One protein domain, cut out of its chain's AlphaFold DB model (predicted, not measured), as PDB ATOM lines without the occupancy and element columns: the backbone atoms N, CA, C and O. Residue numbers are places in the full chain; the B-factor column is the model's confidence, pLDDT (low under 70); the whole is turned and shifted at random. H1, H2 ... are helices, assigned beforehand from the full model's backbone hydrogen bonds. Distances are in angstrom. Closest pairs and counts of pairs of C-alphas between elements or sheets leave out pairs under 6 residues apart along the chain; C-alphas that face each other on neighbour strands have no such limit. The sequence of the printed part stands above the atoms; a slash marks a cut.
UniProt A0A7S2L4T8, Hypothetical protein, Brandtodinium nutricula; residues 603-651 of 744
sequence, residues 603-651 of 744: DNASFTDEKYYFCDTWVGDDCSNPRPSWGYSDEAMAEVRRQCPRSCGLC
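This is residues 603 to 651 of the 744 residues of the protein "Hypothetical protein" of Brandtodinium nutricula (UniProt A0A7S2L4T8). Little regular structure is here: a small, compact body of loops, with the helix H2 along one side and the short helix H1 set among the loops near H2's last residues. The printed part has 49 residues with two named helices, H1 then H2, and no named strand; its class is all helix, with under half of the residues in named elements. The radius of gyration of the C-alphas is 9.5 A, and the rounded outline spans 24 by 20 by 16 A.

Find C-alpha 634 at (489.890, 729.336, 382.061); from there H2, residues 634 to 643, runs 14.4 A to C-alpha 643 at (477.247, 730.045, 388.925). H1, residues 615 to 618, begins at C-alpha 615, (474.620, 723.512, 386.493).

H2 and H1 are close but not clearly touching; their closest C-alphas, of Gln 643 and Cys 615, are 7.4 A apart. In H2 every O i to N i+4 pair is within hydrogen-bond range; H1 is too short for such a pair.

The C-alphas farthest apart, of Ala 605 and Ser 629, are 25.5 A apart. The link from H1 to H2, 15 residues, is long. The printed part has no cut. Look for pLDDT under 70 at residues 626 to 627.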
ATOM      1  N   ASP A 603     473.028 726.538 393.217       90.50
ATOM      2  CA  ASP A 603     473.276 726.747 391.801       90.50
ATOM      3  C   ASP A 603     472.297 727.774 391.229       90.50
ATOM      4  O   ASP A 603     471.129 727.859 391.628       90.50
ATOM      5  N   ASN A 604     472.758 728.544 390.252       89.00
ATOM      6  CA  ASN A 604     471.899 729.412 389.473       89.00
ATOM      7  C   ASN A 604     471.072 728.570 388.491       89.00
ATOM      8  O   ASN A 604     471.562 728.155 387.444       89.00
ATOM      9  N   ALA A 605     469.794 728.364 388.812       82.31
ATOM     10  CA  ALA A 605     468.873 727.555 388.010       82.31
ATOM     11  C   ALA A 605     468.655 728.067 386.569       82.31
ATOM     12  O   ALA A 605     468.187 727.311 385.722       82.31
ATOM     13  N   SER A 606     468.979 729.333 386.283       81.81
ATOM     14  CA  SER A 606     468.863 729.932 384.945       81.81
ATOM     15  C   SER A 606     470.186 729.967 384.177       81.81
ATOM     16  O   SER A 606     470.210 730.411 383.031       81.81
ATOM     17  N   PHE A 607     471.296 729.548 384.787       87.81
ATOM     18  CA  PHE A 607     472.598 729.578 384.135       87.81
ATOM     19  C   PHE A 607     472.761 728.423 383.141       87.81
ATOM     20  O   PHE A 607     472.454 727.266 383.432       87.81
ATOM     21  N   THR A 608     473.323 728.761 381.983       86.81
ATOM     22  CA  THR A 608     473.895 727.818 381.025       86.81
ATOM     23  C   THR A 608     475.285 728.304 380.645       86.81
ATOM     24  O   THR A 608     475.525 729.511 380.551       86.81
ATOM     25  N   ASP A 609     476.214 727.373 380.463       88.44
ATOM     26  CA  ASP A 609     477.590 727.704 380.108       88.44
ATOM     27  C   ASP A 609     477.763 728.034 378.610       88.44
ATOM     28  O   ASP A 609     476.811 728.049 377.827       88.44
ATOM     29  N   GLU A 610     479.006 728.280 378.178       85.81
ATOM     30  CA  GLU A 610     479.326 728.618 376.781       85.81
ATOM     31  C   GLU A 610     478.998 727.511 375.760       85.81
ATOM     32  O   GLU A 610     479.001 727.762 374.553       85.81
ATOM     33  N   LYS A 611     478.712 726.294 376.235       85.25
ATOM     34  CA  LYS A 611     478.294 725.140 375.439       85.25
ATOM     35  C   LYS A 611     476.865 724.704 375.773       85.25
ATOM     36  O   LYS A 611     476.461 723.642 375.309       85.25
ATOM     37  N   TYR A 612     476.073 725.509 376.476       82.38
ATOM     38  CA  TYR A 612     474.675 725.231 376.833       82.38
ATOM     39  C   TYR A 612     474.460 724.103 377.849       82.38
ATOM     40  O   TYR A 612     473.353 723.578 377.955       82.38
ATOM     41  N   TYR A 613     475.489 723.719 378.600       86.88
ATOM     42  CA  TYR A 613     475.340 722.820 379.739       86.88
ATOM     43  C   TYR A 613     474.821 723.591 380.957       86.88
ATOM     44  O   TYR A 613     475.182 724.746 381.192       86.88
ATOM     45  N   PHE A 614     473.937 722.947 381.713       89.38
ATOM     46  CA  PHE A 614     473.283 723.502 382.901       89.38
ATOM     47  C   PHE A 614     474.076 723.130 384.152       89.38
ATOM     48  O   PHE A 614     474.861 722.185 384.120       89.38
ATOM     49  N   CYS A 615     473.862 723.816 385.276       91.62
ATOM     50  CA  CYS A 615     474.620 723.512 386.493       91.62
ATOM     51  C   CYS A 615     474.559 722.035 386.903       91.62
ATOM     52  O   CYS A 615     475.605 721.457 387.178       91.62
ATOM     53  N   ASP A 616     473.388 721.393 386.844       90.06
ATOM     54  CA  ASP A 616     473.251 719.974 387.195       90.06
ATOM     55  C   ASP A 616     474.103 719.056 386.311       90.06
ATOM     56  O   ASP A 616     474.565 718.023 386.777       90.06
ATOM     57  N   THR A 617     474.380 719.433 385.062       89.69
ATOM     58  CA  THR A 617     475.214 718.611 384.171       89.69
ATOM     59  C   THR A 617     476.695 718.595 384.550       89.69
ATOM     60  O   THR A 617     477.407 717.733 384.061       89.69
ATOM     61  N   TRP A 618     477.135 719.487 385.446       89.25
ATOM     62  CA  TRP A 618     478.486 719.496 386.020       89.25
ATOM     63  C   TRP A 618     478.611 718.623 387.279       89.25
ATOM     64  O   TRP A 618     479.689 718.514 387.868       89.25
ATOM     65  N   VAL A 619     477.515 718.013 387.744       89.94
ATOM     66  CA  VAL A 619     477.546 717.113 388.902       89.94
ATOM     67  C   VAL A 619     478.364 715.871 388.563       89.94
ATOM     68  O   VAL A 619     477.945 715.043 387.764       89.94
ATOM     69  N   GLY A 620     479.483 715.696 389.265       81.81
ATOM     70  CA  GLY A 620     480.391 714.567 389.058       81.81
ATOM     71  C   GLY A 620     481.595 714.896 388.175       81.81
ATOM     72  O   GLY A 620     482.518 714.086 388.110       81.81
ATOM     73  N   ASP A 621     481.648 716.090 387.584       84.44
ATOM     74  CA  ASP A 621     482.820 716.566 386.855       84.44
ATOM     75  C   ASP A 621     483.815 717.293 387.769       84.44
ATOM     76  O   ASP A 621     483.463 717.909 388.778       84.44
ATOM     77  N   ASP A 622     485.094 717.255 387.387       83.50
ATOM     78  CA  ASP A 622     486.138 718.029 388.052       83.50
ATOM     79  C   ASP A 622     486.111 719.495 387.590       83.50
ATOM     80  O   ASP A 622     486.840 719.907 386.681       83.50
ATOM     81  N   CYS A 623     485.298 720.312 388.264       87.19
ATOM     82  CA  CYS A 623     485.244 721.755 388.024       87.19
ATOM     83  C   CYS A 623     486.557 722.495 388.354       87.19
ATOM     84  O   CYS A 623     486.675 723.690 388.066       87.19
ATOM     85  N   SER A 624     487.531 721.844 389.002       83.81
ATOM     86  CA  SER A 624     488.829 722.448 389.326       83.81
ATOM     87  C   SER A 624     489.844 722.330 388.189       83.81
ATOM     88  O   SER A 624     490.823 723.080 388.181       83.81
ATOM     89  N   ASN A 625     489.587 721.462 387.206       81.69
ATOM     90  CA  ASN A 625     490.439 721.292 386.041       81.69
ATOM     91  C   ASN A 625     490.427 722.573 385.178       81.69
ATOM     92  O   ASN A 625     489.392 722.906 384.601       81.69
ATOM     93  N   PRO A 626     491.554 723.302 385.049       69.81
ATOM     94  CA  PRO A 626     491.600 724.540 384.270       69.81
ATOM     95  C   PRO A 626     491.511 724.285 382.759       69.81
ATOM     96  O   PRO A 626     491.075 725.143 382.001       69.81
ATOM     97  N   ARG A 627     491.920 723.096 382.298       69.25
ATOM     98  CA  ARG A 627     491.953 722.732 380.875       69.25
ATOM     99  C   ARG A 627     491.333 721.359 380.659       69.25
ATOM    100  O   ARG A 627     492.046 720.402 380.344       69.25
ATOM    101  N   PRO A 628     490.007 721.253 380.818       74.12
ATOM    102  CA  PRO A 628     489.297 720.033 380.489       74.12
ATOM    103  C   PRO A 628     489.567 719.619 379.037       74.12
ATOM    104  O   PRO A 628     489.578 720.456 378.131       74.12
ATOM    105  N   SER A 629     489.730 718.315 378.798       71.31
ATOM    106  CA  SER A 629     489.944 717.724 377.459       71.31
ATOM    107  C   SER A 629     488.846 718.082 376.449       71.31
ATOM    108  O   SER A 629     489.071 718.080 375.243       71.31
ATOM    109  N   TRP A 630     487.672 718.452 376.951       75.31
ATOM    110  CA  TRP A 630     486.478 718.834 376.217       75.31
ATOM    111  C   TRP A 630     486.471 720.318 375.818       75.31
ATOM    112  O   TRP A 630     485.522 720.759 375.178       75.31
ATOM    113  N   GLY A 631     487.537 721.082 376.099       82.38
ATOM    114  CA  GLY A 631     487.845 722.363 375.452       82.38
ATOM    115  C   GLY A 631     487.071 723.568 375.985       82.38
ATOM    116  O   GLY A 631     486.348 724.198 375.212       82.38
ATOM    117  N   TYR A 632     487.216 723.868 377.278       85.69
ATOM    118  CA  TYR A 632     486.748 725.110 377.912       85.69
ATOM    119  C   TYR A 632     487.912 726.070 378.165       85.69
ATOM    120  O   TYR A 632     489.046 725.636 378.383       85.69
ATOM    121  N   SER A 633     487.625 727.373 378.135       88.00
ATOM    122  CA  SER A 633     488.570 728.408 378.574       88.00
ATOM    123  C   SER A 633     488.643 728.506 380.102       88.00
ATOM    124  O   SER A 633     487.703 728.123 380.804       88.00
ATOM    125  N   ASP A 634     489.735 729.076 380.623       86.88
ATOM    126  CA  ASP A 634     489.890 729.336 382.061       86.88
ATOM    127  C   ASP A 634     488.771 730.270 382.576       86.88
ATOM    128  O   ASP A 634     488.250 730.081 383.680       86.88
ATOM    129  N   GLU A 635     488.351 731.244 381.757       88.81
ATOM    130  CA  GLU A 635     487.246 732.159 382.052       88.81
ATOM    131  C   GLU A 635     485.895 731.440 382.108       88.81
ATOM    132  O   GLU A 635     485.112 731.679 383.029       88.81
ATOM    133  N   ALA A 636     485.623 730.532 381.165       89.81
ATOM    134  CA  ALA A 636     484.393 729.747 381.171       89.81
ATOM    135  C   ALA A 636     484.326 728.824 382.397       89.81
ATOM    136  O   ALA A 636     483.303 728.780 383.078       89.81
ATOM    137  N   MET A 637     485.439 728.172 382.755       91.44
ATOM    138  CA  MET A 637     485.525 727.362 383.976       91.44
ATOM    139  C   MET A 637     485.393 728.208 385.251       91.44
ATOM    140  O   MET A 637     484.857 727.751 386.261       91.44
ATOM    141  N   ALA A 638     485.882 729.450 385.260       91.62
ATOM    142  CA  ALA A 638     485.652 730.372 386.373       91.62
ATOM    143  C   ALA A 638     484.167 730.744 386.517       91.62
ATOM    144  O   ALA A 638     483.658 730.791 387.637       91.62
ATOM    145  N   GLU A 639     483.467 730.954 385.402       93.19
ATOM    146  CA  GLU A 639     482.037 731.262 385.405       93.19
ATOM    147  C   GLU A 639     481.189 730.075 385.881       93.19
ATOM    148  O   GLU A 639     480.331 730.262 386.744       93.19
ATOM    149  N   VAL A 640     481.484 728.854 385.416       93.75
ATOM    150  CA  VAL A 640     480.838 727.616 385.896       93.75
ATOM    151  C   VAL A 640     480.974 727.491 387.413       93.75
ATOM    152  O   VAL A 640     479.977 727.347 388.112       93.75
ATOM    153  N   ARG A 641     482.186 727.644 387.960       93.94
ATOM    154  CA  ARG A 641     482.418 727.572 389.416       93.94
ATOM    155  C   ARG A 641     481.652 728.639 390.201       93.94
ATOM    156  O   ARG A 641     481.256 728.401 391.338       93.94
ATOM    157  N   ARG A 642     481.458 729.821 389.613       94.25
ATOM    158  CA  ARG A 642     480.745 730.937 390.245       94.25
ATOM    159  C   ARG A 642     479.229 730.745 390.228       94.25
ATOM    160  O   ARG A 642     478.568 731.144 391.181       94.25
ATOM    161  N   GLN A 643     478.690 730.194 389.144       95.69
ATOM    162  CA  GLN A 643     477.247 730.045 388.925       95.69
ATOM    163  C   GLN A 643     476.706 728.702 389.417       95.69
ATOM    164  O   GLN A 643     475.533 728.619 389.764       95.69
ATOM    165  N   CYS A 644     477.557 727.677 389.479       94.69
ATOM    166  CA  CYS A 644     477.206 726.309 389.850       94.69
ATOM    167  C   CYS A 644     478.029 725.792 391.049       94.69
ATOM    168  O   CYS A 644     478.620 724.707 390.974       94.69
ATOM    169  N   PRO A 645     478.150 726.556 392.155       93.25
ATOM    170  CA  PRO A 645     479.030 726.183 393.257       93.25
ATOM    171  C   PRO A 645     478.610 724.878 393.943       93.25
ATOM    172  O   PRO A 645     479.474 724.169 394.456       93.25
ATOM    173  N   ARG A 646     477.318 724.527 393.943       91.19
ATOM    174  CA  ARG A 646     476.821 723.297 394.566       91.19
ATOM    175  C   ARG A 646     477.080 722.094 393.680       91.19
ATOM    176  O   ARG A 646     477.664 721.126 394.155       91.19
ATOM    177  N   SER A 647     476.748 722.173 392.393       91.81
ATOM    178  CA  SER A 647     477.039 721.087 391.448       91.81
ATOM    179  C   SER A 647     478.534 720.755 391.382       91.81
ATOM    180  O   SER A 647     478.894 719.577 391.391       91.81
ATOM    181  N   CYS A 648     479.391 721.776 391.466       90.50
ATOM    182  CA  CYS A 648     480.848 721.643 391.514       90.50
ATOM    183  C   CYS A 648     481.435 721.243 392.883       90.50
ATOM    184  O   CYS A 648     482.656 721.170 393.016       90.50
ATOM    185  N   GLY A 649     480.617 721.034 393.921       88.81
ATOM    186  CA  GLY A 649     481.103 720.667 395.259       88.81
ATOM    187  C   GLY A 649     481.950 721.747 395.948       88.81
ATOM    188  O   GLY A 649     482.813 721.429 396.764       88.81
ATOM    189  N   LEU A 650     481.731 723.023 395.619       90.25
ATOM    190  CA  LEU A 650     482.446 724.182 396.173       90.25
ATOM    191  C   LEU A 650     481.749 724.790 397.396       90.25
ATOM    192  O   LEU A 650     482.242 725.765 397.970       90.25
ATOM    193  N   CYS A 651     480.601 724.240 397.798       89.06
ATOM    194  CA  CYS A 651     479.912 724.666 399.005       89.06
ATOM    195  C   CYS A 651     480.765 724.393 400.240       89.06
ATOM    196  O   CYS A 651     481.193 723.266 400.495       89.06
TER     197      CYS A 651